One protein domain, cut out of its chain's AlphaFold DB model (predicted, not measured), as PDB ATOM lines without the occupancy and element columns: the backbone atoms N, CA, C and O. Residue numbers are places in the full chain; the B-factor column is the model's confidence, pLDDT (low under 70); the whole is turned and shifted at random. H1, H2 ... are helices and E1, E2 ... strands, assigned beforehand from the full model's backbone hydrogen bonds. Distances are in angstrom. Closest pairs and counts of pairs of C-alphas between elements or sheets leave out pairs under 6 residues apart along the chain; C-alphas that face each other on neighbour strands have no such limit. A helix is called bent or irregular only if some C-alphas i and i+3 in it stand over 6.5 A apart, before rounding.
ATOM      1  N   ALA A   4      21.397  38.074  -7.962       96.81
ATOM      2  CA  ALA A   4      20.299  37.577  -7.160       96.81
ATOM      3  C   ALA A   4      19.841  38.652  -6.181       96.81
ATOM      4  O   ALA A   4      20.643  39.476  -5.729       96.81
ATOM      5  N   PHE A   5      18.561  38.624  -5.817       97.62
ATOM      6  CA  PHE A   5      18.114  39.302  -4.610       97.62
ATOM      7  C   PHE A   5      17.995  38.311  -3.453       97.62
ATOM      8  O   PHE A   5      17.600  37.155  -3.629       97.62
ATOM      9  N   ARG A   6      18.307  38.810  -2.259       95.75
ATOM     10  CA  ARG A   6      18.105  38.158  -0.973       95.75
ATOM     11  C   ARG A   6      17.206  39.044  -0.124       95.75
ATOM     12  O   ARG A   6      17.488  40.231   0.000       95.75
ATOM     13  N   ILE A   7      16.164  38.485   0.479       96.81
ATOM     14  CA  ILE A   7      15.389  39.172   1.517       96.81
ATOM     15  C   ILE A   7      15.549  38.381   2.802       96.81
ATOM     16  O   ILE A   7      15.113  37.237   2.873       96.81
ATOM     17  N   THR A   8      16.185  38.984   3.799       95.06
ATOM     18  CA  THR A   8      16.239  38.421   5.150       95.06
ATOM     19  C   THR A   8      15.177  39.110   5.990       95.06
ATOM     20  O   THR A   8      15.192  40.334   6.104       95.06
ATOM     21  N   CYS A   9      14.260  38.335   6.556       95.25
ATOM     22  CA  CYS A   9      13.228  38.828   7.456       95.25
ATOM     23  C   CYS A   9      13.090  37.928   8.688       95.25
ATOM     24  O   CYS A   9      13.604  36.806   8.736       95.25
ATOM     25  N   THR A  10      12.408  38.447   9.703       93.69
ATOM     26  CA  THR A  10      12.056  37.705  10.916       93.69
ATOM     27  C   THR A  10      10.551  37.537  11.007       93.69
ATOM     28  O   THR A  10       9.808  38.452  10.653       93.69
ATOM     29  N   LEU A  11      10.118  36.387  11.513       92.38
ATOM     30  CA  LEU A  11       8.724  36.047  11.770       92.38
ATOM     31  C   LEU A  11       8.479  35.948  13.285       92.38
ATOM     32  O   LEU A  11       9.265  35.324  14.001       92.38
ATOM     33  N   ALA A  12       7.392  36.552  13.765       92.44
ATOM     34  CA  ALA A  12       6.916  36.465  15.145       92.44
ATOM     35  C   ALA A  12       5.409  36.203  15.197       92.44
ATOM     36  O   ALA A  12       4.656  36.645  14.332       92.44
ATOM     37  N   GLY A  13       4.957  35.503  16.239       89.19
ATOM     38  CA  GLY A  13       3.547  35.135  16.396       89.19
ATOM     39  C   GLY A  13       3.090  33.990  15.487       89.19
ATOM     40  O   GLY A  13       1.931  33.602  15.567       89.19
ATOM     41  N   GLY A  14       3.986  33.407  14.683       89.31
ATOM     42  CA  GLY A  14       3.718  32.227  13.864       89.31
ATOM     43  C   GLY A  14       4.970  31.421  13.526       89.31
ATOM     44  O   GLY A  14       6.083  31.913  13.703       89.31
ATOM     45  N   ASP A  15       4.779  30.195  13.042       89.56
ATOM     46  CA  ASP A  15       5.840  29.330  12.504       89.56
ATOM     47  C   ASP A  15       5.372  28.671  11.203       89.56
ATOM     48  O   ASP A  15       4.215  28.272  11.102       89.56
ATOM     49  N   ILE A  16       6.262  28.539  10.216       91.06
ATOM     50  CA  ILE A  16       5.949  27.832   8.969       91.06
ATOM     51  C   ILE A  16       6.186  26.335   9.192       91.06
ATOM     52  O   ILE A  16       7.318  25.881   9.378       91.06
ATOM     53  N   GLU A  17       5.116  25.547   9.155       90.25
ATOM     54  CA  GLU A  17       5.158  24.112   9.414       90.25
ATOM     55  C   GLU A  17       5.691  23.331   8.212       90.25
ATOM     56  O   GLU A  17       4.942  22.769   7.416       90.25
ATOM     57  N   SER A  18       7.016  23.253   8.099       88.31
ATOM     58  CA  SER A  18       7.675  22.410   7.105       88.31
ATOM     59  C   SER A  18       8.702  21.476   7.736       88.31
ATOM     60  O   SER A  18       9.385  21.810   8.705       88.31
ATOM     61  N   LYS A  19       8.813  20.276   7.161       87.06
ATOM     62  CA  LYS A  19       9.936  19.355   7.408       87.06
ATOM     63  C   LYS A  19      11.124  19.662   6.496       87.06
ATOM     64  O   LYS A  19      12.226  19.175   6.741       87.06
ATOM     65  N   GLU A  20      10.888  20.429   5.441       89.81
ATOM     66  CA  GLU A  20      11.893  20.840   4.475       89.81
ATOM     67  C   GLU A  20      12.561  22.131   4.949       89.81
ATOM     68  O   GLU A  20      11.927  23.003   5.540       89.81
ATOM     69  N   ARG A  21      13.863  22.262   4.689       88.00
ATOM     70  CA  ARG A  21      14.620  23.492   4.988       88.00
ATOM     71  C   ARG A  21      14.430  24.571   3.928       88.00
ATOM     72  O   ARG A  21      14.785  25.722   4.151       88.00
ATOM     73  N   GLU A  22      13.925  24.175   2.771       92.75
ATOM     74  CA  GLU A  22      13.680  25.021   1.618       92.75
ATOM     75  C   GLU A  22      12.259  24.736   1.151       92.75
ATOM     76  O   GLU A  22      11.920  23.576   0.949       92.75
ATOM     77  N   ILE A  23      11.450  25.777   0.989       94.38
ATOM     78  CA  ILE A  23      10.143  25.679   0.337       94.38
ATOM     79  C   ILE A  23      10.118  26.612  -0.882       94.38
ATOM     80  O   ILE A  23      10.730  27.690  -0.843       94.38
ATOM     81  N   PRO A  24       9.464  26.215  -1.984       96.06
ATOM     82  CA  PRO A  24       9.277  27.099  -3.123       96.06
ATOM     83  C   PRO A  24       8.281  28.214  -2.781       96.06
ATOM     84  O   PRO A  24       7.384  28.043  -1.965       96.06
ATOM     85  N   LEU A  25       8.442  29.366  -3.427       96.75
ATOM     86  CA  LEU A  25       7.462  30.445  -3.445       96.75
ATOM     87  C   LEU A  25       7.263  30.885  -4.900       96.75
ATOM     88  O   LEU A  25       8.150  31.510  -5.495       96.75
ATOM     89  N   ALA A  26       6.110  30.556  -5.483       96.19
ATOM     90  CA  ALA A  26       5.739  30.985  -6.824       96.19
ATOM     91  C   ALA A  26       4.942  32.295  -6.782       96.19
ATOM     92  O   ALA A  26       3.949  32.426  -6.069       96.19
ATOM     93  N   LEU A  27       5.353  33.277  -7.592       95.81
ATOM     94  CA  LEU A  27       4.650  34.556  -7.723       95.81
ATOM     95  C   LEU A  27       4.191  34.768  -9.176       95.81
ATOM     96  O   LEU A  27       5.007  34.615 -10.084       95.81
ATOM     97  N   PRO A  28       2.934  35.189  -9.431       90.50
ATOM     98  CA  PRO A  28       2.354  35.200 -10.781       90.50
ATOM     99  C   PRO A  28       3.126  35.993 -11.847       90.50
ATOM    100  O   PRO A  28       3.097  35.620 -13.017       90.50
ATOM    101  N   ALA A  29       3.800  37.087 -11.473       90.75
ATOM    102  CA  ALA A  29       4.545  37.931 -12.419       90.75
ATOM    103  C   ALA A  29       6.065  37.702 -12.394       90.75
ATOM    104  O   ALA A  29       6.787  38.299 -13.193       90.75
ATOM    105  N   LEU A  30       6.563  36.852 -11.490       92.50
ATOM    106  CA  LEU A  30       7.981  36.534 -11.396       92.50
ATOM    107  C   LEU A  30       8.206  35.137 -11.973       92.50
ATOM    108  O   LEU A  30       7.928  34.128 -11.337       92.50
ATOM    109  N   THR A  31       8.730  35.076 -13.195       91.75
ATOM    110  CA  THR A  31       8.977  33.809 -13.911       91.75
ATOM    111  C   THR A  31      10.051  32.936 -13.262       91.75
ATOM    112  O   THR A  31      10.199  31.768 -13.615       91.75
ATOM    113  N   ARG A  32      10.831  33.505 -12.341       93.31
ATOM    114  CA  ARG A  32      11.941  32.845 -11.661       93.31
ATOM    115  C   ARG A  32      11.457  32.347 -10.294       93.31
ATOM    116  O   ARG A  32      10.859  33.140  -9.564       93.31
ATOM    117  N   PRO A  33      11.712  31.078  -9.927       91.81
ATOM    118  CA  PRO A  33      11.281  30.552  -8.639       91.81
ATOM    119  C   PRO A  33      12.008  31.276  -7.505       91.81
ATOM    120  O   PRO A  33      13.220  31.510  -7.579       91.81
ATOM    121  N   ILE A  34      11.271  31.620  -6.450       97.06
ATOM    122  CA  ILE A  34      11.864  32.091  -5.201       97.06
ATOM    123  C   ILE A  34      12.022  30.883  -4.285       97.06
ATOM    124  O   ILE A  34      11.109  30.073  -4.144       97.06
ATOM    125  N   LYS A  35      13.189  30.774  -3.660       96.19
ATOM    126  CA  LYS A  35      13.464  29.785  -2.621       96.19
ATOM    127  C   LYS A  35      13.329  30.454  -1.267       96.19
ATOM    128  O   LYS A  35      13.951  31.496  -1.052       96.19
ATOM    129  N   VAL A  36      12.538  29.877  -0.373       94.69
ATOM    130  CA  VAL A  36      12.408  30.332   1.013       94.69
ATOM    131  C   VAL A  36      13.165  29.353   1.896       94.69
ATOM    132  O   VAL A  36      12.782  28.194   2.020       94.69
ATOM    133  N   PHE A  37      14.249  29.818   2.501       92.81
ATOM    134  CA  PHE A  37      15.039  29.046   3.449       92.81
ATOM    135  C   PHE A  37      14.517  29.266   4.867       92.81
ATOM    136  O   PHE A  37      14.430  30.410   5.328       92.81
ATOM    137  N   LEU A  38      14.205  28.163   5.547       88.81
ATOM    138  CA  LEU A  38      13.760  28.114   6.937       88.81
ATOM    139  C   LEU A  38      14.952  27.769   7.841       88.81
ATOM    140  O   LEU A  38      15.729  26.858   7.540       88.81
ATOM    141  N   SER A  39      15.116  28.482   8.956       81.50
ATOM    142  CA  SER A  39      16.166  28.172   9.938       81.50
ATOM    143  C   SER A  39      15.945  26.811  10.618       81.50
ATOM    144  O   SER A  39      14.808  26.432  10.894       81.50
ATOM    145  N   GLU A  40      17.032  26.087  10.918       70.00
ATOM    146  CA  GLU A  40      16.985  24.748  11.526       70.00
ATOM    147  C   GLU A  40      16.241  24.715  12.871       70.00
ATOM    148  O   GLU A  40      16.405  25.594  13.719       70.00
ATOM    149  N   ARG A  41      15.456  23.647  13.081       63.25
ATOM    150  CA  ARG A  41      14.600  23.476  14.264       63.25
ATOM    151  C   ARG A  41      15.337  23.110  15.557       63.25
ATOM    152  O   ARG A  41      14.756  23.241  16.628       63.25
ATOM    153  N   GLU A  42      16.591  22.657  15.485       57.31
ATOM    154  CA  GLU A  42      17.267  21.978  16.609       57.31
ATOM    155  C   GLU A  42      17.443  22.832  17.876       57.31
ATOM    156  O   GLU A  42      17.597  22.273  18.955       57.31
ATOM    157  N   ASN A  43      17.352  24.163  17.779       48.06
ATOM    158  CA  ASN A  43      17.377  25.073  18.930       48.06
ATOM    159  C   ASN A  43      16.289  26.152  18.834       48.06
ATOM    160  O   ASN A  43      16.525  27.295  19.232       48.06
ATOM    161  N   GLN A  44      15.125  25.816  18.258       45.19
ATOM    162  CA  GLN A  44      14.036  26.765  18.025       45.19
ATOM    163  C   GLN A  44      13.471  27.308  19.332       45.19
ATOM    164  O   GLN A  44      12.503  26.829  19.908       45.19
ATOM    165  N   THR A  45      14.097  28.390  19.745       50.38
ATOM    166  CA  THR A  45      13.491  29.433  20.533       50.38
ATOM    167  C   THR A  45      12.986  30.454  19.506       50.38
ATOM    168  O   THR A  45      13.609  31.434  19.135       50.38
ATOM    169  N   ASP A  46      11.870  30.084  18.894       63.09
ATOM    170  CA  ASP A  46      10.726  30.933  18.585       63.09
ATOM    171  C   ASP A  46      10.794  32.252  17.743       63.09
ATOM    172  O   ASP A  46       9.739  32.848  17.517       63.09
ATOM    173  N   ILE A  47      11.939  32.771  17.285       61.56
ATOM    174  CA  ILE A  47      11.948  33.737  16.162       61.56
ATOM    175  C   ILE A  47      12.471  33.005  14.942       61.56
ATOM    176  O   ILE A  47      13.651  32.653  14.870       61.56
ATOM    177  N   LEU A  48      11.589  32.794  13.970       74.50
ATOM    178  CA  LEU A  48      11.956  32.148  12.723       74.50
ATOM    179  C   LEU A  48      12.591  33.187  11.794       74.50
ATOM    180  O   LEU A  48      11.994  34.220  11.483       74.50
ATOM    181  N   PHE A  49      13.812  32.910  11.342       85.81
ATOM    182  CA  PHE A  49      14.401  33.660  10.243       85.81
ATOM    183  C   PHE A  49      13.961  33.052   8.929       85.81
ATOM    184  O   PHE A  49      14.054  31.840   8.723       85.81
ATOM    185  N   LEU A  50      13.555  33.930   8.027       92.06
ATOM    186  CA  LEU A  50      13.238  33.583   6.659       92.06
ATOM    187  C   LEU A  50      14.258  34.270   5.763       92.06
ATOM    188  O   LEU A  50      14.480  35.481   5.854       92.06
ATOM    189  N   THR A  51      14.904  33.490   4.903       94.12
ATOM    190  CA  THR A  51      15.717  34.042   3.818       94.12
ATOM    191  C   THR A  51      15.080  33.671   2.498       94.12
ATOM    192  O   THR A  51      14.996  32.496   2.161       94.12
ATOM    193  N   LEU A  52      14.645  34.669   1.741       96.25
ATOM    194  CA  LEU A  52      14.158  34.477   0.386       96.25
ATOM    195  C   LEU A  52      15.282  34.755  -0.600       96.25
ATOM    196  O   LEU A  52      15.981  35.759  -0.469       96.25
ATOM    197  N   TRP A  53      15.429  33.888  -1.594       96.12
ATOM    198  CA  TRP A  53      16.458  33.986  -2.621       96.12
ATOM    199  C   TRP A  53      15.866  33.803  -4.012       96.12
ATOM    200  O   TRP A  53      15.142  32.840  -4.266       96.12
ATOM    201  N   CYS A  54      16.230  34.692  -4.932       96.81
ATOM    202  CA  CYS A  54      15.895  34.559  -6.344       96.81
ATOM    203  C   CYS A  54      17.073  35.043  -7.193       96.81
ATOM    204  O   CYS A  54      17.470  36.205  -7.093       96.81
ATOM    205  N   GLY A  55      17.646  34.139  -7.992       96.62
ATOM    206  CA  GLY A  55      18.800  34.388  -8.864       96.62
ATOM    207  C   GLY A  55      18.430  34.619 -10.329       96.62
ATOM    208  O   GLY A  55      17.254  34.745 -10.665       96.62
ATOM    209  N   GLY A  56      19.427  34.655 -11.216       95.88
ATOM    210  CA  GLY A  56      19.223  34.711 -12.668       95.88
ATOM    211  C   GLY A  56      18.867  36.085 -13.251       95.88
ATOM    212  O   GLY A  56      18.298  36.153 -14.348       95.88
ATOM    213  N   PHE A  57      19.167  37.181 -12.552       97.12
ATOM    214  CA  PHE A  57      18.987  38.546 -13.063       97.12
ATOM    215  C   PHE A  57      20.216  39.010 -13.850       97.12
ATOM    216  O   PHE A  57      21.348  38.689 -13.500       97.12
ATOM    217  N   SER A  58      20.013  39.787 -14.912       97.12
ATOM    218  CA  SER A  58      21.099  40.266 -15.780       97.12
ATOM    219  C   SER A  58      21.883  41.443 -15.190       97.12
ATOM    220  O   SER A  58      23.014  41.702 -15.598       97.12
ATOM    221  N   SER A  59      21.295  42.155 -14.224       97.25
ATOM    222  CA  SER A  59      21.895  43.323 -13.574       97.25
ATOM    223  C   SER A  59      21.429  43.478 -12.126       97.25
ATOM    224  O   SER A  59      20.372  42.973 -11.740       97.25
ATOM    225  N   GLU A  60      22.190  44.244 -11.336       97.44
ATOM    226  CA  GLU A  60      21.803  44.601  -9.967       97.44
ATOM    227  C   GLU A  60      20.456  45.345  -9.936       97.44
ATOM    228  O   GLU A  60      19.604  45.080  -9.090       97.44
ATOM    229  N   ALA A  61      20.242  46.255 -10.892       97.75
ATOM    230  CA  ALA A  61      19.013  47.033 -10.995       97.75
ATOM    231  C   ALA A  61      17.791  46.143 -11.276       97.75
ATOM    232  O   ALA A  61      16.746  46.340 -10.659       97.75
ATOM    233  N   GLU A  62      17.928  45.140 -12.154       97.44
ATOM    234  CA  GLU A  62      16.860  44.171 -12.443       97.44
ATOM    235  C   GLU A  62      16.535  43.320 -11.205       97.44
ATOM    236  O   GLU A  62      15.366  43.174 -10.855       97.44
ATOM    237  N   ALA A  63      17.554  42.827 -10.489       97.44
ATOM    238  CA  ALA A  63      17.361  42.073  -9.248       97.44
ATOM    239  C   ALA A  63      16.689  42.921  -8.156       97.44
ATOM    240  O   ALA A  63      15.772  42.453  -7.482       97.44
ATOM    241  N   ARG A  64      17.087  44.192  -8.010       97.75
ATOM    242  CA  ARG A  64      16.467  45.125  -7.056       97.75
ATOM    243  C   ARG A  64      15.007  45.398  -7.404       97.75
ATOM    244  O   ARG A  64      14.155  45.366  -6.517       97.75
ATOM    245  N   ALA A  65      14.720  45.639  -8.683       96.50
ATOM    246  CA  ALA A  65      13.364  45.852  -9.179       96.50
ATOM    247  C   ALA A  65      12.483  44.605  -8.998       96.50
ATOM    248  O   ALA A  65      11.304  44.743  -8.686       96.50
ATOM    249  N   GLY A  66      13.053  43.402  -9.134       96.31
ATOM    250  CA  GLY A  66      12.368  42.140  -8.854       96.31
ATOM    251  C   GLY A  66      12.113  41.903  -7.362       96.31
ATOM    252  O   GLY A  66      11.027  41.464  -6.994       96.31
ATOM    253  N   GLY A  67      13.080  42.223  -6.498       97.25
ATOM    254  CA  GLY A  67      13.000  41.970  -5.057       97.25
ATOM    255  C   GLY A  67      12.156  42.977  -4.272       97.25
ATOM    256  O   GLY A  67      11.514  42.603  -3.292       97.25
ATOM    257  N   ALA A  68      12.097  44.246  -4.690       97.19
ATOM    258  CA  ALA A  68      11.357  45.273  -3.949       97.19
ATOM    259  C   ALA A  68       9.844  44.971  -3.815       97.19
ATOM    260  O   ALA A  68       9.332  45.039  -2.697       97.19
ATOM    261  N   PRO A  69       9.117  44.552  -4.872       96.81
ATOM    262  CA  PRO A  69       7.721  44.138  -4.737       96.81
ATOM    263  C   PRO A  69       7.538  42.885  -3.868       96.81
ATOM    264  O   PRO A  69       6.544  42.791  -3.156       96.81
ATOM    265  N   VAL A  70       8.500  41.951  -3.870       97.56
ATOM    266  CA  VAL A  70       8.475  40.763  -2.993       97.56
ATOM    267  C   VAL A  70       8.604  41.172  -1.527       97.56
ATOM    268  O   VAL A  70       7.846  40.695  -0.687       97.56
ATOM    269  N   LYS A  71       9.506  42.113  -1.219       97.62
ATOM    270  CA  LYS A  71       9.661  42.676   0.130       97.62
ATOM    271  C   LYS A  71       8.357  43.314   0.618       97.62
ATOM    272  O   LYS A  71       7.906  43.027   1.726       97.62
ATOM    273  N   THR A  72       7.723  44.131  -0.221       97.50
ATOM    274  CA  THR A  72       6.409  44.719   0.072       97.50
ATOM    275  C   THR A  72       5.343  43.642   0.296       97.50
ATOM    276  O   THR A  72       4.576  43.729   1.254       97.50
ATOM    277  N   ALA A  73       5.306  42.612  -0.554       97.56
ATOM    278  CA  ALA A  73       4.343  41.522  -0.453       97.56
ATOM    279  C   ALA A  73       4.492  40.735   0.855       97.56
ATOM    280  O   ALA A  73       3.486  40.441   1.487       97.56
ATOM    281  N   LEU A  74       5.723  40.462   1.301       97.81
ATOM    282  CA  LEU A  74       5.996  39.804   2.583       97.81
ATOM    283  C   LEU A  74       5.477  40.608   3.777       97.81
ATOM    284  O   LEU A  74       4.819  40.060   4.654       97.81
ATOM    285  N   MET A  75       5.730  41.918   3.791       98.00
ATOM    286  CA  MET A  75       5.238  42.804   4.849       98.00
ATOM    287  C   MET A  75       3.703  42.789   4.927       98.00
ATOM    288  O   MET A  75       3.137  42.720   6.016       98.00
ATOM    289  N   LEU A  76       3.021  42.842   3.779       98.06
ATOM    290  CA  LEU A  76       1.556  42.780   3.718       98.06
ATOM    291  C   LEU A  76       1.011  41.382   4.038       98.06
ATOM    292  O   LEU A  76      -0.061  41.270   4.632       98.06
ATOM    293  N   ALA A  77       1.749  40.328   3.687       97.94
ATOM    294  CA  ALA A  77       1.398  38.959   4.031       97.94
ATOM    295  C   ALA A  77       1.390  38.750   5.549       97.94
ATOM    296  O   ALA A  77       0.464  38.118   6.047       97.94
ATOM    297  N   GLY A  78       2.335  39.348   6.287       97.38
ATOM    298  CA  GLY A  78       2.326  39.341   7.756       97.38
ATOM    299  C   GLY A  78       1.021  39.905   8.322       97.38
ATOM    300  O   GLY A  78       0.330  39.230   9.086       97.38
ATOM    301  N   VAL A  79       0.595  41.069   7.811       98.00
ATOM    302  CA  VAL A  79      -0.699  41.670   8.172       98.00
ATOM    303  C   VAL A  79      -1.853  40.705   7.906       98.00
ATOM    304  O   VAL A  79      -2.656  40.455   8.794       98.00
ATOM    305  N   ARG A  80      -1.939  40.121   6.706       97.50
ATOM    306  CA  ARG A  80      -3.035  39.204   6.340       97.50
ATOM    307  C   ARG A  80      -3.062  37.928   7.181       97.50
ATOM    308  O   ARG A  80      -4.138  37.491   7.581       97.50
ATOM    309  N   LEU A  81      -1.896  37.356   7.464       96.81
ATOM    310  CA  LEU A  81      -1.753  36.136   8.256       96.81
ATOM    311  C   LEU A  81      -2.015  36.368   9.750       96.81
ATOM    312  O   LEU A  81      -2.323  35.417  10.460       96.81
ATOM    313  N   GLY A  82      -1.968  37.615  10.226       96.31
ATOM    314  CA  GLY A  82      -2.096  37.913  11.652       96.31
ATOM    315  C   GLY A  82      -0.806  37.661  12.437       96.31
ATOM    316  O   GLY A  82      -0.853  37.240  13.592       96.31
ATOM    317  N   VAL A  83       0.346  37.836  11.787       95.75
ATOM    318  CA  VAL A  83       1.678  37.572  12.347       95.75
ATOM    319  C   VAL A  83       2.624  38.726  12.031       95.75
ATOM    320  O   VAL A  83       2.400  39.503  11.104       95.75
ATOM    321  N   GLY A  84       3.722  38.834  12.773       96.12
ATOM    322  CA  GLY A  84       4.748  39.831  12.499       96.12
ATOM    323  C   GLY A  84       5.764  39.326  11.493       96.12
ATOM    324  O   GLY A  84       6.545  38.448  11.834       96.12
ATOM    325  N   ILE A  85       5.814  39.913  10.297       96.69
ATOM    326  CA  ILE A  85       6.926  39.751   9.350       96.69
ATOM    327  C   ILE A  85       7.699  41.067   9.273       96.69
ATOM    328  O   ILE A  85       7.277  42.021   8.617       96.69
ATOM    329  N   ASP A  86       8.850  41.119   9.940       96.81
ATOM    330  CA  ASP A  86       9.754  42.265   9.861       96.81
ATOM    331  C   ASP A  86      10.754  42.070   8.719       96.81
ATOM    332  O   ASP A  86      11.674  41.253   8.795       96.81
ATOM    333  N   VAL A  87      10.542  42.836   7.650       96.81
ATOM    334  CA  VAL A  87      11.360  42.834   6.435       96.81
ATOM    335  C   VAL A  87      12.515  43.837   6.471       96.81
ATOM    336  O   VAL A  87      13.166  44.017   5.447       96.81
ATOM    337  N   GLY A  88      12.758  44.515   7.595       95.38
ATOM    338  CA  GLY A  88      13.878  45.437   7.781       95.38
ATOM    339  C   GLY A  88      13.914  46.654   6.846       95.38
ATOM    340  O   GLY A  88      13.066  46.851   5.972       95.38
ATOM    341  N   ASP A  89      14.960  47.466   7.006       95.06
ATOM    342  CA  ASP A  89      15.174  48.735   6.285       95.06
ATOM    343  C   ASP A  89      16.415  48.697   5.374       95.06
ATOM    344  O   ASP A  89      17.076  49.712   5.139       95.06
ATOM    345  N   ASP A  90      16.756  47.502   4.885       96.06
ATOM    346  CA  ASP A  90      17.903  47.236   4.003       96.06
ATOM    347  C   ASP A  90      19.245  47.637   4.645       96.06
ATOM    348  O   ASP A  90      20.207  48.008   3.970       96.06
ATOM    349  N   GLN A  91      19.311  47.553   5.978       92.69
ATOM    350  CA  GLN A  91      20.484  47.909   6.769       92.69
ATOM    351  C   GLN A  91      21.371  46.695   7.028       92.69
ATOM    352  O   GLN A  91      20.894  45.587   7.286       92.69
ATOM    353  N   VAL A  92      22.684  46.922   7.020       91.50
ATOM    354  CA  VAL A  92      23.662  45.923   7.451       91.50
ATOM    355  C   VAL A  92      23.524  45.717   8.958       91.50
ATOM    356  O   VAL A  92      23.743  46.640   9.738       91.50
ATOM    357  N   VAL A  93      23.186  44.497   9.365       91.19
ATOM    358  CA  VAL A  93      23.038  44.102  10.776       91.19
ATOM    359  C   VAL A  93      24.207  43.264  11.285       91.19
ATOM    360  O   VAL A  93      24.369  43.100  12.491       91.19
ATOM    361  N   SER A  94      25.036  42.738  10.380       86.44
ATOM    362  CA  SER A  94      26.268  42.031  10.727       86.44
ATOM    363  C   SER A  94      27.319  42.225   9.633       86.44
ATOM    364  O   SER A  94      26.970  42.129   8.449       86.44
ATOM    365  N   PRO A  95      28.594  42.485   9.984       85.56
ATOM    366  CA  PRO A  95      29.662  42.574   8.999       85.56
ATOM    367  C   PRO A  95      29.845  41.247   8.253       85.56
ATOM    368  O   PRO A  95      29.448  40.180   8.725       85.56
ATOM    369  N   ALA A  96      30.482  41.316   7.085       83.88
ATOM    370  CA  ALA A  96      30.900  40.124   6.360       83.88
ATOM    371  C   ALA A  96      31.826  39.269   7.248       83.88
ATOM    372  O   ALA A  96      32.808  39.801   7.782       83.88
ATOM    373  N   PRO A  97      31.551  37.964   7.414       81.06
ATOM    374  CA  PRO A  97      32.477  37.082   8.101       81.06
ATOM    375  C   PRO A  97      33.825  37.083   7.375       81.06
ATOM    376  O   PRO A  97      33.892  37.018   6.150       81.06
ATOM    377  N   GLN A  98      34.914  37.152   8.137       78.94
ATOM    378  CA  GLN A  98      36.260  37.042   7.584       78.94
ATOM    379  C   GLN A  98      36.697  35.577   7.575       78.94
ATOM    380  O   GLN A  98      36.398  34.815   8.499       78.94
ATOM    381  N   ARG A  99      37.446  35.166   6.545       78.81
ATOM    382  CA  ARG A  99      38.143  33.873   6.580       78.81
ATOM    383  C   ARG A  99      39.145  33.861   7.738       78.81
ATOM    384  O   ARG A  99      39.669  34.899   8.129       78.81
ATOM    385  N   LYS A 100      39.505  32.664   8.222       79.94
ATOM    386  CA  LYS A 100      40.521  32.485   9.283       79.94
ATOM    387  C   LYS A 100      41.877  33.141   8.967       79.94
ATOM    388  O   LYS A 100      42.625  33.437   9.886       79.94
ATOM    389  N   ASN A 101      42.195  33.349   7.687       85.00
ATOM    390  CA  ASN A 101      43.428  33.995   7.224       85.00
ATOM    391  C   ASN A 101      43.281  35.510   6.963       85.00
ATOM    392  O   ASN A 101      44.199  36.111   6.413       85.00
ATOM    393  N   GLY A 102      42.132  36.113   7.288       82.81
ATOM    394  CA  GLY A 102      41.857  37.538   7.082       82.81
ATOM    395  C   GLY A 102      41.623  37.956   5.628       82.81
ATOM    396  O   GLY A 102      41.387  39.135   5.374       82.81
ATOM    397  N   GLN A 103      41.666  37.031   4.661       78.25
ATOM    398  CA  GLN A 103      41.384  37.375   3.267       78.25
ATOM    399  C   GLN A 103      39.874  37.519   3.023       78.25
ATOM    400  O   GLN A 103      39.096  36.710   3.549       78.25
ATOM    401  N   PRO A 104      39.454  38.506   2.208       74.75
ATOM    402  CA  PRO A 104      38.067  38.615   1.790       74.75
ATOM    403  C   PRO A 104      37.651  37.360   1.016       74.75
ATOM    404  O   PRO A 104      38.384  36.861   0.163       74.75
ATOM    405  N   ASP A 105      36.469  36.841   1.330       80.88
ATOM    406  CA  ASP A 105      35.785  35.837   0.521       80.88
ATOM    407  C   ASP A 105      34.554  36.511  -0.060       80.88
ATOM    408  O   ASP A 105      33.664  36.904   0.689       80.88
ATOM    409  N   GLU A 106      34.486  36.643  -1.378       80.25
ATOM    410  CA  GLU A 106      33.348  37.281  -2.050       80.25
ATOM    411  C   GLU A 106      32.024  36.532  -1.803       80.25
ATOM    412  O   GLU A 106      30.947  37.105  -1.962       80.25
ATOM    413  N   ARG A 107      32.086  35.274  -1.342       81.50
ATOM    414  CA  ARG A 107      30.919  34.490  -0.906       81.50
ATOM    415  C   ARG A 107      30.417  34.877   0.483       81.50
ATOM    416  O   ARG A 107      29.275  34.577   0.819       81.50
ATOM    417  N   LEU A 108      31.254  35.514   1.301       82.62
ATOM    418  CA  LEU A 108      30.911  35.964   2.646       82.62
ATOM    419  C   LEU A 108      30.431  37.412   2.559       82.62
ATOM    420  O   LEU A 108      31.201  38.363   2.646       82.62
ATOM    421  N   GLN A 109      29.130  37.569   2.354       86.19
ATOM    422  CA  GLN A 109      28.476  38.872   2.300       86.19
ATOM    423  C   GLN A 109      28.011  39.299   3.699       86.19
ATOM    424  O   GLN A 109      27.682  38.439   4.523       86.19
ATOM    425  N   PRO A 110      27.944  40.613   3.991       89.00
ATOM    426  CA  PRO A 110      27.331  41.082   5.224       89.00
ATOM    427  C   PRO A 110      25.867  40.634   5.304       89.00
ATOM    428  O   PRO A 110      25.179  40.455   4.288       89.00
ATOM    429  N   VAL A 111      25.374  40.467   6.529       89.19
ATOM    430  CA  VAL A 111      23.949  40.211   6.751       89.19
ATOM    431  C   VAL A 111      23.230  41.549   6.681       89.19
ATOM    432  O   VAL A 111      23.553  42.475   7.424       89.19
ATOM    433  N   VAL A 112      22.263  41.637   5.777       92.75
ATOM    434  CA  VAL A 112      21.380  42.791   5.601       92.75
ATOM    435  C   VAL A 112      19.994  42.355   6.040       92.75
ATOM    436  O   VAL A 112      19.513  41.343   5.541       92.75
ATOM    437  N   HIS A 113      19.376  43.090   6.963       93.81
ATOM    438  CA  HIS A 113      17.977  42.871   7.335       93.81
ATOM    439  C   HIS A 113      17.093  43.613   6.335       93.81
ATOM    440  O   HIS A 113      17.076  44.847   6.303       93.81
ATOM    441  N   GLY A 114      16.441  42.847   5.466       96.12
ATOM    442  CA  GLY A 114      15.732  43.315   4.281       96.12
ATOM    443  C   GLY A 114      16.353  42.888   2.959       96.12
ATOM    444  O   GLY A 114      16.953  41.819   2.854       96.12
ATOM    445  N   LEU A 115      16.122  43.694   1.927       97.38
ATOM    446  CA  LEU A 115      16.501  43.447   0.545       97.38
ATOM    447  C   LEU A 115      17.978  43.774   0.321       97.38
ATOM    448  O   LEU A 115      18.410  44.925   0.361       97.38
ATOM    449  N   GLN A 116      18.737  42.748  -0.032       96.62
ATOM    450  CA  GLN A 116      20.087  42.860  -0.553       96.62
ATOM    451  C   GLN A 116      20.119  42.344  -1.986       96.62
ATOM    452  O   GLN A 116      19.487  41.341  -2.306       96.62
ATOM    453  N   VAL A 117      20.896  42.998  -2.841       96.94
ATOM    454  CA  VAL A 117      21.246  42.454  -4.152       96.94
ATOM    455  C   VAL A 117      22.708  42.053  -4.127       96.94
ATOM    456  O   VAL A 117      23.548  42.810  -3.645       96.94
ATOM    457  N   VAL A 118      22.997  40.853  -4.615       94.81
ATOM    458  CA  VAL A 118      24.343  40.283  -4.623       94.81
ATOM    459  C   VAL A 118      24.642  39.644  -5.979       94.81
ATOM    460  O   VAL A 118      23.718  39.230  -6.687       94.81
ATOM    461  N   PRO A 119      25.924  39.536  -6.355       94.31
ATOM    462  CA  PRO A 119      26.358  38.579  -7.362       94.31
ATOM    463  C   PRO A 119      25.808  37.183  -7.081       94.31
ATOM    464  O   PRO A 119      25.845  36.711  -5.943       94.31
ATOM    465  N   GLU A 120      25.327  36.505  -8.115       91.38
ATOM    466  CA  GLU A 120      24.961  35.101  -7.991       91.38
ATOM    467  C   GLU A 120      26.239  34.255  -7.958       91.38
ATOM    468  O   GLU A 120      26.971  34.170  -8.944       91.38
ATOM    469  N   ILE A 121      26.532  33.671  -6.793       87.31
ATOM    470  CA  ILE A 121      27.703  32.818  -6.575       87.31
ATOM    471  C   ILE A 121      27.222  31.447  -6.105       87.31
ATOM    472  O   ILE A 121      26.435  31.346  -5.161       87.31
ATOM    473  N   GLU A 122      27.703  30.390  -6.754       81.19
ATOM    474  CA  GLU A 122      27.383  29.011  -6.390       81.19
ATOM    475  C   GLU A 122      27.888  28.681  -4.972       81.19
ATOM    476  O   GLU A 122      29.019  29.009  -4.598       81.19
ATOM    477  N   GLY A 123      27.041  28.035  -4.164       75.88
ATOM    478  CA  GLY A 123      27.394  27.608  -2.805       75.88
ATOM    479  C   GLY A 123      27.395  28.717  -1.744       75.88
ATOM    480  O   GLY A 123      28.158  28.632  -0.780       75.88
ATOM    481  N   MET A 124      26.575  29.761  -1.899       71.31
ATOM    482  CA  MET A 124      26.399  30.784  -0.860       71.31
ATOM    483  C   MET A 124      25.758  30.173   0.405       71.31
ATOM    484  O   MET A 124      24.737  29.492   0.320       71.31
ATOM    485  N   LEU A 125      26.372  30.396   1.574       62.88
ATOM    486  CA  LEU A 125      25.926  29.877   2.874       62.88
ATOM    487  C   LEU A 125      25.420  31.013   3.770       62.88
ATOM    488  O   LEU A 125      26.014  32.091   3.803       62.88
ATOM    489  N   PHE A 126      24.372  30.742   4.549       62.50
ATOM    490  CA  PHE A 126      23.776  31.695   5.486       62.50
ATOM    491  C   PHE A 126      23.647  31.064   6.876       62.50
ATOM    492  O   PHE A 126      23.248  29.908   6.997       62.50
ATOM    493  N   VAL A 127      23.996  31.820   7.921       52.66
ATOM    494  CA  VAL A 127      23.899  31.387   9.325       52.66
ATOM    495  C   VAL A 127      23.287  32.516  10.151       52.66
ATOM    496  O   VAL A 127      23.757  33.652  10.091       52.66
ATOM    497  N   SER A 128      22.268  32.202  10.947       49.84
ATOM    498  CA  SER A 128      21.651  33.114  11.918       49.84
ATOM    499  C   SER A 128      21.188  32.348  13.165       49.84
ATOM    500  O   SER A 128      20.919  31.152  13.091       49.84
ATOM    501  N   LEU A 129      21.103  33.032  14.311       40.41
ATOM    502  CA  LEU A 129      20.728  32.474  15.625       40.41
ATOM    503  C   LEU A 129      19.810  33.475  16.357       40.41
ATOM    504  O   LEU A 129      20.122  34.665  16.252       40.41
ATOM    505  N   ARG A 130      18.742  33.048  17.079       51.47
ATOM    506  CA  ARG A 130      17.982  33.832  18.110       51.47
ATOM    507  C   ARG A 130      16.806  33.067  18.784       51.47
ATOM    508  O   ARG A 130      16.525  31.951  18.369       51.47
ATOM    509  N   LEU A 131      16.205  33.716  19.813       42.19
ATOM    510  CA  LEU A 131      15.186  33.275  20.808       42.19
ATOM    511  C   LEU A 131      13.808  34.008  20.653       42.19
ATOM    512  O   LEU A 131      13.841  35.156  20.209       42.19
ATOM    513  N   GLY A 132      12.642  33.491  21.119       46.84
ATOM    514  CA  GLY A 132      11.330  34.223  21.085       46.84
ATOM    515  C   GLY A 132      10.105  33.605  21.846       46.84
ATOM    516  O   GLY A 132      10.245  33.248  23.009       46.84
ATOM    517  N   ARG A 133       8.894  33.525  21.226       57.16
ATOM    518  CA  ARG A 133       7.631  32.940  21.784       57.16
ATOM    519  C   ARG A 133       6.861  31.921  20.889       57.16
ATOM    520  O   ARG A 133       6.859  32.094  19.672       57.16
ATOM    521  N   PRO A 134       6.058  30.993  21.462       60.28
ATOM    522  CA  PRO A 134       5.209  30.078  20.689       60.28
ATOM    523  C   PRO A 134       4.259  30.819  19.735       60.28
ATOM    524  O   PRO A 134       3.628  31.805  20.125       60.28
ATOM    525  N   GLY A 135       4.160  30.340  18.492       75.88
ATOM    526  CA  GLY A 135       3.417  30.987  17.408       75.88
ATOM    527  C   GLY A 135       2.263  30.152  16.853       75.88
ATOM    528  O   GLY A 135       2.163  28.950  17.093       75.88
ATOM    529  N   THR A 136       1.389  30.802  16.089       85.50
ATOM    530  CA  THR A 136       0.363  30.152  15.270       85.50
ATOM    531  C   THR A 136       1.014  29.361  14.125       85.50
ATOM    532  O   THR A 136       1.797  29.935  13.366       85.50
ATOM    533  N   PRO A 137       0.709  28.065  13.962       90.12
ATOM    534  CA  PRO A 137       1.222  27.298  12.835       90.12
ATOM    535  C   PRO A 137       0.666  27.838  11.511       90.12
ATOM    536  O   PRO A 137      -0.530  28.102  11.388       90.12
ATOM    537  N   ILE A 138       1.545  28.004  10.526       93.50
ATOM    538  CA  ILE A 138       1.248  28.457   9.167       93.50
ATOM    539  C   ILE A 138       1.675  27.342   8.218       93.50
ATOM    540  O   ILE A 138       2.840  26.943   8.207       93.50
ATOM    541  N   SER A 139       0.756  26.837   7.398       95.00
ATOM    542  CA  SER A 139       1.140  25.875   6.365       95.00
ATOM    543  C   SER A 139       1.990  26.564   5.280       95.00
ATOM    544  O   SER A 139       1.766  27.745   4.987       95.00
ATOM    545  N   PRO A 140       2.960  25.870   4.653       94.31
ATOM    546  CA  PRO A 140       3.702  26.412   3.514       94.31
ATOM    547  C   PRO A 140       2.789  26.951   2.402       94.31
ATOM    548  O   PRO A 140       3.044  28.037   1.883       94.31
ATOM    549  N   ASP A 141       1.685  26.254   2.119       96.25
ATOM    550  CA  ASP A 141       0.700  26.643   1.106       96.25
ATOM    551  C   ASP A 141      -0.029  27.946   1.478       96.25
ATOM    552  O   ASP A 141      -0.208  28.820   0.629       96.25
ATOM    553  N   ASP A 142      -0.428  28.117   2.746       96.94
ATOM    554  CA  ASP A 142      -1.068  29.354   3.214       96.94
ATOM    555  C   ASP A 142      -0.098  30.536   3.167       96.94
ATOM    556  O   ASP A 142      -0.489  31.648   2.792       96.94
ATOM    557  N   PHE A 143       1.171  30.301   3.515       96.62
ATOM    558  CA  PHE A 143       2.221  31.306   3.396       96.62
ATOM    559  C   PHE A 143       2.415  31.721   1.934       96.62
ATOM    560  O   PHE A 143       2.298  32.908   1.616       96.62
ATOM    561  N   GLU A 144       2.643  30.758   1.035       96.69
ATOM    562  CA  GLU A 144       2.820  31.001  -0.397       96.69
ATOM    563  C   GLU A 144       1.625  31.748  -0.988       96.69
ATOM    564  O   GLU A 144       1.792  32.815  -1.587       96.69
ATOM    565  N   LYS A 145       0.411  31.242  -0.756       97.31
ATOM    566  CA  LYS A 145      -0.828  31.857  -1.232       97.31
ATOM    567  C   LYS A 145      -0.947  33.303  -0.760       97.31
ATOM    568  O   LYS A 145      -1.213  34.195  -1.564       97.31
ATOM    569  N   THR A 146      -0.723  33.561   0.526       97.62
ATOM    570  CA  THR A 146      -0.898  34.901   1.101       97.62
ATOM    571  C   THR A 146       0.139  35.892   0.570       97.62
ATOM    572  O   THR A 146      -0.191  37.054   0.298       97.62
ATOM    573  N   VAL A 147       1.383  35.449   0.359       97.19
ATOM    574  CA  VAL A 147       2.423  36.271  -0.276       97.19
ATOM    575  C   VAL A 147       2.087  36.525  -1.748       97.19
ATOM    576  O   VAL A 147       2.169  37.671  -2.190       97.19
ATOM    577  N   ALA A 148       1.642  35.511  -2.493       97.00
ATOM    578  CA  ALA A 148       1.253  35.645  -3.897       97.00
ATOM    579  C   ALA A 148       0.070  36.607  -4.091       97.00
ATOM    580  O   ALA A 148       0.116  37.478  -4.961       97.00
ATOM    581  N   GLU A 149      -0.963  36.520  -3.252       96.25
ATOM    582  CA  GLU A 149      -2.092  37.452  -3.287       96.25
ATOM    583  C   GLU A 149      -1.679  38.882  -2.903       96.25
ATOM    584  O   GLU A 149      -2.178  39.848  -3.483       96.25
ATOM    585  N   SER A 150      -0.765  39.037  -1.939       96.75
ATOM    586  CA  SER A 150      -0.231  40.349  -1.542       96.75
ATOM    587  C   SER A 150       0.617  40.971  -2.651       96.75
ATOM    588  O   SER A 150       0.534  42.171  -2.901       96.75
ATOM    589  N   TYR A 151       1.389  40.145  -3.358       96.31
ATOM    590  CA  TYR A 151       2.157  40.537  -4.535       96.31
ATOM    591  C   TYR A 151       1.241  40.937  -5.703       96.31
ATOM    592  O   TYR A 151       1.485  41.932  -6.388       96.31
ATOM    593  N   GLY A 152       0.143  40.201  -5.894       94.88
ATOM    594  CA  GLY A 152      -0.848  40.424  -6.947       94.88
ATOM    595  C   GLY A 152      -1.658  41.718  -6.824       94.88
ATOM    596  O   GLY A 152      -2.314  42.100  -7.790       94.88
ATOM    597  N   LEU A 153      -1.586  42.435  -5.693       93.06
ATOM    598  CA  LEU A 153      -2.214  43.757  -5.553       93.06
ATOM    599  C   LEU A 153      -1.691  44.765  -6.589       93.06
ATOM    600  O   LEU A 153      -2.381  45.738  -6.891       93.06
ATOM    601  N   GLY A 154      -0.483  44.552  -7.129       84.25
ATOM    602  CA  GLY A 154       0.073  45.298  -8.265       84.25
ATOM    603  C   GLY A 154       0.370  46.780  -8.004       84.25
ATOM    604  O   GLY A 154       0.991  47.441  -8.836       84.25
ATOM    605  N   LYS A 155      -0.041  47.309  -6.850       89.12
ATOM    606  CA  LYS A 155       0.151  48.693  -6.422       89.12
ATOM    607  C   LYS A 155       1.133  48.748  -5.264       89.12
ATOM    608  O   LYS A 155       1.045  47.971  -4.318       89.12
TER     609      LYS A 155
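AT A GLANCE: This is residues 4 to 155 of the 265 residues of an uncharacterized protein of Hyphomicrobiaceae bacterium (UniProt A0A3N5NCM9). A strongly twisted, branched sheet of seven strands curls round one long helix, H1, while the shorter helix H2 covers the sheet's edge strand E3 on the same face and crosses steeply to H1. The link of residues 95 to 110 loops away from this body, and a two-stranded parallel sheet, E2 and E9, lies near the start of H2. The printed part has 152 residues, with nine named strands and two named helices in the order E1 E2 E3 E4 E5 H1 E6 E7 E8 E9 H2. The neighbour pairs of the large sheet are antiparallel, and the class is mixed, helices and strands. The whole is compact, with a radius of gyration of the C-alphas of 15.2 A and spans of 45 by 37 by 26 A.

HOW THE PARTS SIT: E1, residues 4 to 12, has E5, residues 48 to 57, on one side, with N 7 and O 52 2.9 A apart. On the other side are E6, residues 84 to 86, with N 12 and O 84 2.8 A apart, and E8, residues 111 to 119, with N 6 and O 116 2.8 A apart. E8 bends by 127 degrees at residue 114 and forms a hairpin with E7, residues 91 to 94, where N 93 and O 111 are 2.8 A apart. E3, residues 22 to 27, E4, residues 30 to 38, and E5 form a meander, each the antiparallel neighbour of the one before; N 25 and O 34 are 2.9 A apart, and so are N 35 and O 53. H1, residues 60 to 81, is on this sheet; its closest C-alphas to E1 are those of Ala 63 and Phe 5, 5.5 A. H2, residues 140 to 151, lies over E3 at a height over the sheet of 8.4 A; the C-alphas of Leu 27 and Ala 148 are closest, 5.2 A. H1 and H2 touch at a steep tilt of 65 degrees, opposite ways, closest at the C-alphas of Ala 73 and Tyr 151, 4.7 A. E2, residues 14 to 16, and E9, residues 136 to 138, are parallel, with N 138 and O 15 2.7 A apart. Every O i to N i+4 pair is within hydrogen-bond range in H2, and 15 of 18 are in H1.

IN THESE COORDINATES: E1 begins at C-alpha 4, (20.299, 37.577, -7.160), and is 26.0 A long. E4 measures 21.0 A, E5 27.5 A and E3 16.1 A. H1 runs 31.0 A from C-alpha 60, (21.803, 44.601, -9.967), and is only just irregular: C-alphas 66 and 69 are 6.52 A apart. H2 is 16.3 A long and ends at C-alpha 151, (2.157, 40.537, -4.535).

THE WHOLE: The two C-alphas farthest apart, those of Asn 101 and Leu 153, are 48.4 A apart. The printed part has no cut. The links E7 to E8 and E8 to E9 are long, with 16 residues each. Mean pLDDT of the printed part is 87.7; residues 41 to 47 and 125 to 134 are under 70.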